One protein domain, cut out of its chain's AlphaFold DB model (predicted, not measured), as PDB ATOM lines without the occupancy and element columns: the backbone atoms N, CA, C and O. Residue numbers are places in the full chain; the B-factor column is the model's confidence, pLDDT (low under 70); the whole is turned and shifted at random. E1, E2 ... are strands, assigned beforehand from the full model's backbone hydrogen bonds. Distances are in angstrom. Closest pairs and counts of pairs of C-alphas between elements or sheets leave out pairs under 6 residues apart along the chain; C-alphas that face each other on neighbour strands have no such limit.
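What this domain is: This is residues 2 to 72 of the 96 residues of an uncharacterized protein of Cronobacter turicensis (strain DSM 18703 / CCUG 55852 / LMG 23827 / z3032) (UniProt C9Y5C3). There is little regular structure: two small three-stranded sheets, E1-E2-E6 and E4-E3-E5, and a long loop, residues 31 to 54, of which residues 33 to 39 stick out. The printed part has 71 residues with six named strands, E1 to E6 in chain order, and no named helix; both sheets are antiparallel. The class is all strand, with 26 residues in named elements. The whole is only just compact, close to loose, with a radius of gyration of the C-alphas of 13.3 A and spans of 35 by 26 by 23 A.

Where its parts are: E1, residues 2 to 4, begins at C-alpha (29.437, -44.844, 6.921). E2, residues 7 to 14, is 22.6 A long. E3 is residues 22 to 24, E4 28 to 30, E5 55 to 57. E6, residues 62 to 67, 16.6 A long, ends at C-alpha (25.756, -35.759, 6.155).

How they stand to each other: E2 pairs staggered: residues 7 to 9 with E1, a hairpin at 141 degrees, with N 2 and O 9 within hydrogen-bond range at 2.9 A; residues 9 to 14 with E6, N 12 and O 64 at 2.9 A. E3 forms a hairpin with E4, N 28 and O 24 at 2.8 A, and neighbours E5, N 56 and O 23 at 2.9 A. The closest C-alphas of E2 and E3, Leu 13 and Val 22, are 7.5 A apart.

The domain as a whole: The C-alphas farthest apart, of Pro 33 and Gln 70, are 37.1 A apart. The printed part has no cut; the link E4 to E5 is long. pLDDT is under 70 at residues 32 to 34 and 60.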
ATOM      1  N   MET A   2      30.504 -43.915   6.557       89.25
ATOM      2  CA  MET A   2      29.437 -44.844   6.921       89.25
ATOM      3  C   MET A   2      28.277 -44.692   5.944       89.25
ATOM      4  O   MET A   2      27.934 -43.570   5.567       89.25
ATOM      5  N   ASP A   3      27.666 -45.815   5.590       90.75
ATOM      6  CA  ASP A   3      26.387 -45.849   4.895       90.75
ATOM      7  C   ASP A   3      25.286 -45.969   5.950       90.75
ATOM      8  O   ASP A   3      25.333 -46.850   6.809       90.75
ATOM      9  N   THR A   4      24.328 -45.044   5.927       90.38
ATOM     10  CA  THR A   4      23.217 -44.988   6.887       90.38
ATOM     11  C   THR A   4      21.889 -44.939   6.142       90.38
ATOM     12  O   THR A   4      21.860 -44.620   4.952       90.38
ATOM     13  N   ASP A   5      20.775 -45.164   6.840       88.62
ATOM     14  CA  ASP A   5      19.431 -45.024   6.256       88.62
ATOM     15  C   ASP A   5      19.149 -43.595   5.756       88.62
ATOM     16  O   ASP A   5      18.364 -43.389   4.834       88.62
ATOM     17  N   ALA A   6      19.831 -42.597   6.327       87.38
ATOM     18  CA  ALA A   6      19.784 -41.208   5.879       87.38
ATOM     19  C   ALA A   6      20.756 -40.924   4.715       87.38
ATOM     20  O   ALA A   6      20.937 -39.776   4.327       87.38
ATOM     21  N   GLY A   7      21.410 -41.937   4.147       90.38
ATOM     22  CA  GLY A   7      22.443 -41.792   3.123       90.38
ATOM     23  C   GLY A   7      23.869 -41.746   3.695       90.38
ATOM     24  O   GLY A   7      24.098 -42.120   4.850       90.38
ATOM     25  N   PRO A   8      24.860 -41.325   2.889       92.00
ATOM     26  CA  PRO A   8      26.257 -41.346   3.300       92.00
ATOM     27  C   PRO A   8      26.529 -40.336   4.422       92.00
ATOM     28  O   PRO A   8      26.096 -39.182   4.364       92.00
ATOM     29  N   MET A   9      27.300 -40.764   5.419       92.88
ATOM     30  CA  MET A   9      27.738 -39.942   6.543       92.88
ATOM     31  C   MET A   9      29.254 -40.052   6.733       92.88
ATOM     32  O   MET A   9      29.856 -41.128   6.619       92.88
ATOM     33  N   ALA A  10      29.894 -38.931   7.053       93.69
ATOM     34  CA  ALA A  10      31.287 -38.895   7.468       93.69
ATOM     35  C   ALA A  10      31.406 -38.255   8.851       93.69
ATOM     36  O   ALA A  10      30.848 -37.194   9.118       93.69
ATOM     37  N   ILE A  11      32.162 -38.916   9.721       92.75
ATOM     38  CA  ILE A  11      32.542 -38.406  11.033       92.75
ATOM     39  C   ILE A  11      34.055 -38.245  11.005       92.75
ATOM     40  O   ILE A  11      34.777 -39.193  10.685       92.75
ATOM     41  N   VAL A  12      34.518 -37.035  11.291       92.38
ATOM     42  CA  VAL A  12      35.936 -36.687  11.322       92.38
ATOM     43  C   VAL A  12      36.321 -36.399  12.762       92.38
ATOM     44  O   VAL A  12      35.772 -35.494  13.391       92.38
ATOM     45  N   LEU A  13      37.271 -37.177  13.267       89.75
ATOM     46  CA  LEU A  13      37.859 -37.015  14.588       89.75
ATOM     47  C   LEU A  13      39.163 -36.236  14.402       89.75
ATOM     48  O   LEU A  13      40.132 -36.762  13.856       89.75
ATOM     49  N   VAL A  14      39.167 -34.956  14.767       87.19
ATOM     50  CA  VAL A  14      40.335 -34.083  14.595       87.19
ATOM     51  C   VAL A  14      41.144 -34.145  15.876       87.19
ATOM     52  O   VAL A  14      40.618 -33.789  16.920       87.19
ATOM     53  N   GLY A  15      42.399 -34.586  15.828       82.69
ATOM     54  CA  GLY A  15      43.315 -34.495  16.969       82.69
ATOM     55  C   GLY A  15      43.928 -33.095  17.094       82.69
ATOM     56  O   GLY A  15      44.248 -32.474  16.080       82.69
ATOM     57  N   ALA A  16      44.119 -32.607  18.322       78.12
ATOM     58  CA  ALA A  16      44.832 -31.357  18.604       78.12
ATOM     59  C   ALA A  16      46.255 -31.609  19.143       78.12
ATOM     60  O   ALA A  16      46.655 -32.749  19.403       78.12
ATOM     61  N   MET A  17      47.043 -30.538  19.295       71.88
ATOM     62  CA  MET A  17      48.410 -30.607  19.822       71.88
ATOM     63  C   MET A  17      48.387 -31.295  21.199       71.88
ATOM     64  O   MET A  17      47.664 -30.846  22.079       71.88
ATOM     65  N   ILE A  18      49.161 -32.380  21.366       70.12
ATOM     66  CA  ILE A  18      49.264 -33.230  22.580       70.12
ATOM     67  C   ILE A  18      48.156 -34.304  22.728       70.12
ATOM     68  O   ILE A  18      48.346 -35.264  23.469       70.12
ATOM     69  N   VAL A  19      47.053 -34.246  21.969       70.00
ATOM     70  CA  VAL A  19      45.868 -35.120  22.165       70.00
ATOM     71  C   VAL A  19      45.443 -35.886  20.910       70.00
ATOM     72  O   VAL A  19      44.269 -36.159  20.681       70.00
ATOM     73  N   ALA A  20      46.406 -36.250  20.066       71.25
ATOM     74  CA  ALA A  20      46.137 -36.897  18.779       71.25
ATOM     75  C   ALA A  20      45.707 -38.375  18.875       71.25
ATOM     76  O   ALA A  20      45.420 -38.983  17.846       71.25
ATOM     77  N   CYS A  21      45.679 -38.958  20.078       80.56
ATOM     78  CA  CYS A  21      45.289 -40.350  20.272       80.56
ATOM     79  C   CYS A  21      43.764 -40.483  20.242       80.56
ATOM     80  O   CYS A  21      43.060 -39.973  21.120       80.56
ATOM     81  N   VAL A  22      43.280 -41.183  19.221       87.94
ATOM     82  CA  VAL A  22      41.867 -41.487  19.009       87.94
ATOM     83  C   VAL A  22      41.722 -42.994  18.951       87.94
ATOM     84  O   VAL A  22      42.496 -43.655  18.263       87.94
ATOM     85  N   GLU A  23      40.724 -43.539  19.626       90.44
ATOM     86  CA  GLU A  23      40.374 -44.949  19.514       90.44
ATOM     87  C   GLU A  23      39.021 -45.079  18.822       90.44
ATOM     88  O   GLU A  23      38.093 -44.319  19.098       90.44
ATOM     89  N   THR A  24      38.913 -46.015  17.879       91.25
ATOM     90  CA  THR A  24      37.643 -46.346  17.219       91.25
ATOM     91  C   THR A  24      37.368 -47.828  17.368       91.25
ATOM     92  O   THR A  24      38.290 -48.633  17.264       91.25
ATOM     93  N   VAL A  25      36.102 -48.210  17.524       91.25
ATOM     94  CA  VAL A  25      35.723 -49.621  17.730       91.25
ATOM     95  C   VAL A  25      36.169 -50.513  16.562       91.25
ATOM     96  O   VAL A  25      36.507 -51.676  16.755       91.25
ATOM     97  N   GLY A  26      36.222 -49.968  15.342       86.06
ATOM     98  CA  GLY A  26      36.632 -50.721  14.155       86.06
ATOM     99  C   GLY A  26      38.144 -50.877  13.961       86.06
ATOM    100  O   GLY A  26      38.572 -51.893  13.419       86.06
ATOM    101  N   ALA A  27      38.953 -49.889  14.357       86.38
ATOM    102  CA  ALA A  27      40.394 -49.870  14.073       86.38
ATOM    103  C   ALA A  27      41.283 -49.917  15.329       86.38
ATOM    104  O   ALA A  27      42.505 -49.954  15.199       86.38
ATOM    105  N   GLY A  28      40.690 -49.911  16.527       88.69
ATOM    106  CA  GLY A  28      41.403 -49.750  17.790       88.69
ATOM    107  C   GLY A  28      42.057 -48.373  17.897       88.69
ATOM    108  O   GLY A  28      41.553 -47.380  17.356       88.69
ATOM    109  N   VAL A  29      43.191 -48.321  18.597       86.25
ATOM    110  CA  VAL A  29      43.978 -47.100  18.787       86.25
ATOM    111  C   VAL A  29      44.585 -46.640  17.462       86.25
ATOM    112  O   VAL A  29      45.493 -47.259  16.904       86.25
ATOM    113  N   VAL A  30      44.124 -45.487  16.992       83.94
ATOM    114  CA  VAL A  30      44.676 -44.767  15.850       83.94
ATOM    115  C   VAL A  30      45.641 -43.711  16.378       83.94
ATOM    116  O   VAL A  30      45.265 -42.595  16.728       83.94
ATOM    117  N   ASN A  31      46.920 -44.081  16.418       76.56
ATOM    118  CA  ASN A  31      48.025 -43.173  16.711       76.56
ATOM    119  C   ASN A  31      49.005 -43.189  15.527       76.56
ATOM    120  O   ASN A  31      49.877 -44.059  15.480       76.56
ATOM    121  N   PRO A  32      48.843 -42.304  14.525       64.69
ATOM    122  CA  PRO A  32      49.653 -42.355  13.316       64.69
ATOM    123  C   PRO A  32      51.134 -42.099  13.648       64.69
ATOM    124  O   PRO A  32      51.472 -41.008  14.118       64.69
ATOM    125  N   PRO A  33      52.057 -43.043  13.383       59.56
ATOM    126  CA  PRO A  33      53.479 -42.776  13.531       59.56
ATOM    127  C   PRO A  33      53.935 -41.860  12.380       59.56
ATOM    128  O   PRO A  33      54.203 -42.303  11.261       59.56
ATOM    129  N   GLY A  34      54.001 -40.554  12.637       69.38
ATOM    130  CA  GLY A  34      54.473 -39.548  11.678       69.38
ATOM    131  C   GLY A  34      53.388 -38.972  10.756       69.38
ATOM    132  O   GLY A  34      52.210 -38.949  11.089       69.38
ATOM    133  N   ARG A  35      53.788 -38.441   9.589       74.56
ATOM    134  CA  ARG A  35      52.921 -37.670   8.662       74.56
ATOM    135  C   ARG A  35      52.404 -38.469   7.454       74.56
ATOM    136  O   ARG A  35      52.129 -37.887   6.407       74.56
ATOM    137  N   LYS A  36      52.322 -39.800   7.543       81.69
ATOM    138  CA  LYS A  36      51.869 -40.634   6.415       81.69
ATOM    139  C   LYS A  36      50.350 -40.788   6.416       81.69
ATOM    140  O   LYS A  36      49.766 -41.226   7.404       81.69
ATOM    141  N   MET A  37      49.723 -40.479   5.282       85.94
ATOM    142  CA  MET A  37      48.309 -40.771   5.059       85.94
ATOM    143  C   MET A  37      48.102 -42.289   5.003       85.94
ATOM    144  O   MET A  37      48.777 -42.981   4.244       85.94
ATOM    145  N   THR A  38      47.150 -42.789   5.791       85.88
ATOM    146  CA  THR A  38      46.724 -44.193   5.780       85.88
ATOM    147  C   THR A  38      45.245 -44.252   5.425       85.88
ATOM    148  O   THR A  38      44.464 -43.415   5.875       85.88
ATOM    149  N   SER A  39      44.852 -45.229   4.610       88.06
ATOM    150  CA  SER A  39      43.453 -45.495   4.282       88.06
ATOM    151  C   SER A  39      43.142 -46.951   4.599       88.06
ATOM    152  O   SER A  39      43.847 -47.847   4.142       88.06
ATOM    153  N   LEU A  40      42.095 -47.171   5.390       86.31
ATOM    154  CA  LEU A  40      41.586 -48.495   5.725       86.31
ATOM    155  C   LEU A  40      40.170 -48.626   5.163       86.31
ATOM    156  O   LEU A  40      39.298 -47.806   5.456       86.31
ATOM    157  N   ARG A  41      39.944 -49.673   4.369       87.44
ATOM    158  CA  ARG A  41      38.611 -50.094   3.934       87.44
ATOM    159  C   ARG A  41      38.280 -51.407   4.628       87.44
ATOM    160  O   ARG A  41      39.028 -52.372   4.502       87.44
ATOM    161  N   TYR A  42      37.162 -51.440   5.341       84.00
ATOM    162  CA  TYR A  42      36.690 -52.648   6.008       84.00
ATOM    163  C   TYR A  42      36.221 -53.680   4.977       84.00
ATOM    164  O   TYR A  42      35.364 -53.377   4.149       84.00
ATOM    165  N   VAL A  43      36.793 -54.888   5.024       81.56
ATOM    166  CA  VAL A  43      36.365 -56.025   4.187       81.56
ATOM    167  C   VAL A  43      35.055 -56.606   4.722       81.56
ATOM    168  O   VAL A  43      34.122 -56.833   3.959       81.56
ATOM    169  N   SER A  44      34.966 -56.763   6.046       83.50
ATOM    170  CA  SER A  44      33.717 -57.035   6.758       83.50
ATOM    171  C   SER A  44      33.178 -55.718   7.314       83.50
ATOM    172  O   SER A  44      33.862 -55.107   8.137       83.50
ATOM    173  N   PRO A  45      32.004 -55.241   6.870       82.62
ATOM    174  CA  PRO A  45      31.501 -53.937   7.279       82.62
ATOM    175  C   PRO A  45      31.219 -53.909   8.783       82.62
ATOM    176  O   PRO A  45      30.497 -54.758   9.306       82.62
ATOM    177  N   LEU A  46      31.774 -52.903   9.461       87.06
ATOM    178  CA  LEU A  46      31.433 -52.583  10.842       87.06
ATOM    179  C   LEU A  46      29.964 -52.139  10.885       87.06
ATOM    180  O   LEU A  46      29.610 -51.117  10.295       87.06
ATOM    181  N   ARG A  47      29.115 -52.918  11.559       90.50
ATOM    182  CA  ARG A  47      27.714 -52.564  11.810       90.50
ATOM    183  C   ARG A  47      27.616 -51.936  13.191       90.50
ATOM    184  O   ARG A  47      28.041 -52.555  14.157       90.50
ATOM    185  N   LEU A  48      27.070 -50.728  13.243       91.12
ATOM    186  CA  LEU A  48      26.772 -50.006  14.474       91.12
ATOM    187  C   LEU A  48      25.290 -49.648  14.463       91.12
ATOM    188  O   LEU A  48      24.779 -49.161  13.449       91.12
ATOM    189  N   GLU A  49      24.616 -49.889  15.575       91.94
ATOM    190  CA  GLU A  49      23.266 -49.414  15.816       91.94
ATOM    191  C   GLU A  49      23.280 -47.967  16.317       91.94
ATOM    192  O   GLU A  49      24.298 -47.389  16.711       91.94
ATOM    193  N   LYS A  50      22.114 -47.323  16.275       87.81
ATOM    194  CA  LYS A  50      21.981 -45.956  16.770       87.81
ATOM    195  C   LYS A  50      22.237 -45.927  18.278       87.81
ATOM    196  O   LYS A  50      21.426 -46.426  19.049       87.81
ATOM    197  N   GLY A  51      23.280 -45.208  18.678       87.94
ATOM    198  CA  GLY A  51      23.677 -45.066  20.080       87.94
ATOM    199  C   GLY A  51      24.884 -45.918  20.455       87.94
ATOM    200  O   GLY A  51      25.434 -45.704  21.531       87.94
ATOM    201  N   ASP A  52      25.329 -46.805  19.561       92.19
ATOM    202  CA  ASP A  52      26.572 -47.540  19.748       92.19
ATOM    203  C   ASP A  52      27.778 -46.601  19.733       92.19
ATOM    204  O   ASP A  52      27.804 -45.559  19.062       92.19
ATOM    205  N   GLU A  53      28.811 -46.998  20.469       91.31
ATOM    206  CA  GLU A  53      30.077 -46.289  20.472       91.31
ATOM    207  C   GLU A  53      30.782 -46.448  19.118       91.31
ATOM    208  O   GLU A  53      31.017 -47.551  18.628       91.31
ATOM    209  N   LEU A  54      31.156 -45.321  18.512       91.62
ATOM    210  CA  LEU A  54      32.013 -45.297  17.324       91.62
ATOM    211  C   LEU A  54      33.498 -45.239  17.705       91.62
ATOM    212  O   LEU A  54      34.356 -45.804  17.021       91.62
ATOM    213  N   GLY A  55      33.794 -44.512  18.777       90.69
ATOM    214  CA  GLY A  55      35.133 -44.208  19.245       90.69
ATOM    215  C   GLY A  55      35.142 -43.011  20.186       90.69
ATOM    216  O   GLY A  55      34.139 -42.305  20.329       90.69
ATOM    217  N   HIS A  56      36.294 -42.759  20.789       89.50
ATOM    218  CA  HIS A  56      36.480 -41.684  21.752       89.50
ATOM    219  C   HIS A  56      37.879 -41.065  21.649       89.50
ATOM    220  O   HIS A  56      38.822 -41.632  21.092       89.50
ATOM    221  N   PHE A  57      38.003 -39.857  22.198       88.12
ATOM    222  CA  PHE A  57      39.291 -39.205  22.412       88.12
ATOM    223  C   PHE A  57      39.797 -39.537  23.807       88.12
ATOM    224  O   PHE A  57      39.024 -39.511  24.763       88.12
ATOM    225  N   HIS A  58      41.102 -39.760  23.945       82.44
ATOM    226  CA  HIS A  58      41.706 -39.935  25.269       82.44
ATOM    227  C   HIS A  58      41.762 -38.610  26.047       82.44
ATOM    228  O   HIS A  58      41.694 -38.600  27.274       82.44
ATOM    229  N   LEU A  59      41.873 -37.480  25.341       75.75
ATOM    230  CA  LEU A  59      41.796 -36.139  25.910       75.75
ATOM    231  C   LEU A  59      41.116 -35.225  24.881       75.75
ATOM    232  O   LEU A  59      41.418 -35.319  23.694       75.75
ATOM    233  N   GLY A  60      40.138 -34.431  25.330       68.12
ATOM    234  CA  GLY A  60      39.113 -33.797  24.488       68.12
ATOM    235  C   GLY A  60      39.621 -33.099  23.218       68.12
ATOM    236  O   GLY A  60      40.722 -32.555  23.187       68.12
ATOM    237  N   SER A  61      38.793 -33.108  22.170       79.75
ATOM    238  CA  SER A  61      39.130 -32.533  20.865       79.75
ATOM    239  C   SER A  61      37.874 -32.140  20.065       79.75
ATOM    240  O   SER A  61      36.840 -31.832  20.658       79.75
ATOM    241  N   THR A  62      37.945 -32.154  18.730       88.88
ATOM    242  CA  THR A  62      36.871 -31.722  17.825       88.88
ATOM    243  C   THR A  62      36.323 -32.881  16.993       88.88
ATOM    244  O   THR A  62      37.076 -33.626  16.361       88.88
ATOM    245  N   VAL A  63      34.994 -32.983  16.928       91.25
ATOM    246  CA  VAL A  63      34.276 -33.856  15.989       91.25
ATOM    247  C   VAL A  63      33.619 -32.998  14.918       91.25
ATOM    248  O   VAL A  63      32.926 -32.035  15.237       91.25
ATOM    249  N   ILE A  64      33.793 -33.372  13.652       92.94
ATOM    250  CA  ILE A  64      33.046 -32.794  12.532       92.94
ATOM    251  C   ILE A  64      32.122 -33.877  11.984       92.94
ATOM    252  O   ILE A  64      32.582 -34.948  11.584       92.94
ATOM    253  N   VAL A  65      30.821 -33.594  11.970       93.06
ATOM    254  CA  VAL A  65      29.795 -34.494  11.433       93.06
ATOM    255  C   VAL A  65      29.309 -33.938  10.103       93.06
ATOM    256  O   VAL A  65      28.851 -32.801  10.027       93.06
ATOM    257  N   LEU A  66      29.409 -34.750   9.058       93.62
ATOM    258  CA  LEU A  66      28.979 -34.427   7.705       93.62
ATOM    259  C   LEU A  66      27.922 -35.438   7.274       93.62
ATOM    260  O   LEU A  66      28.143 -36.648   7.351       93.62
ATOM    261  N   SER A  67      26.793 -34.943   6.783       92.75
ATOM    262  CA  SER A  67      25.756 -35.759   6.155       92.75
ATOM    263  C   SER A  67      25.730 -35.519   4.653       92.75
ATOM    264  O   SER A  67      26.154 -34.462   4.183       92.75
ATOM    265  N   GLY A  68      25.149 -36.460   3.909       90.62
ATOM    266  CA  GLY A  68      24.748 -36.217   2.528       90.62
ATOM    267  C   GLY A  68      23.929 -34.929   2.386       90.62
ATOM    268  O   GLY A  68      23.228 -34.500   3.314       90.62
ATOM    269  N   GLU A  69      24.035 -34.302   1.219       89.00
ATOM    270  CA  GLU A  69      23.312 -33.074   0.905       89.00
ATOM    271  C   GLU A  69      21.804 -33.263   1.120       89.00
ATOM    272  O   GLU A  69      21.231 -34.274   0.719       89.00
ATOM    273  N   GLN A  70      21.174 -32.310   1.817       88.69
ATOM    274  CA  GLN A  70      19.739 -32.317   2.141       88.69
ATOM    275  C   GLN A  70      19.232 -33.546   2.932       88.69
ATOM    276  O   GLN A  70      18.022 -33.706   3.097       88.69
ATOM    277  N   ARG A  71      20.126 -34.380   3.486       90.88
ATOM    278  CA  ARG A  71      19.771 -35.585   4.266       90.88
ATOM    279  C   ARG A  71      19.517 -35.344   5.753       90.88
ATOM    280  O   ARG A  71      18.975 -36.205   6.446       90.88
ATOM    281  N   VAL A  72      19.909 -34.183   6.270       91.94
ATOM    282  CA  VAL A  72      19.717 -33.810   7.675       91.94
ATOM    283  C   VAL A  72      19.163 -32.397   7.755       91.94
ATOM    284  O   VAL A  72      19.717 -31.456   7.189       91.94
TER     285      VAL A  72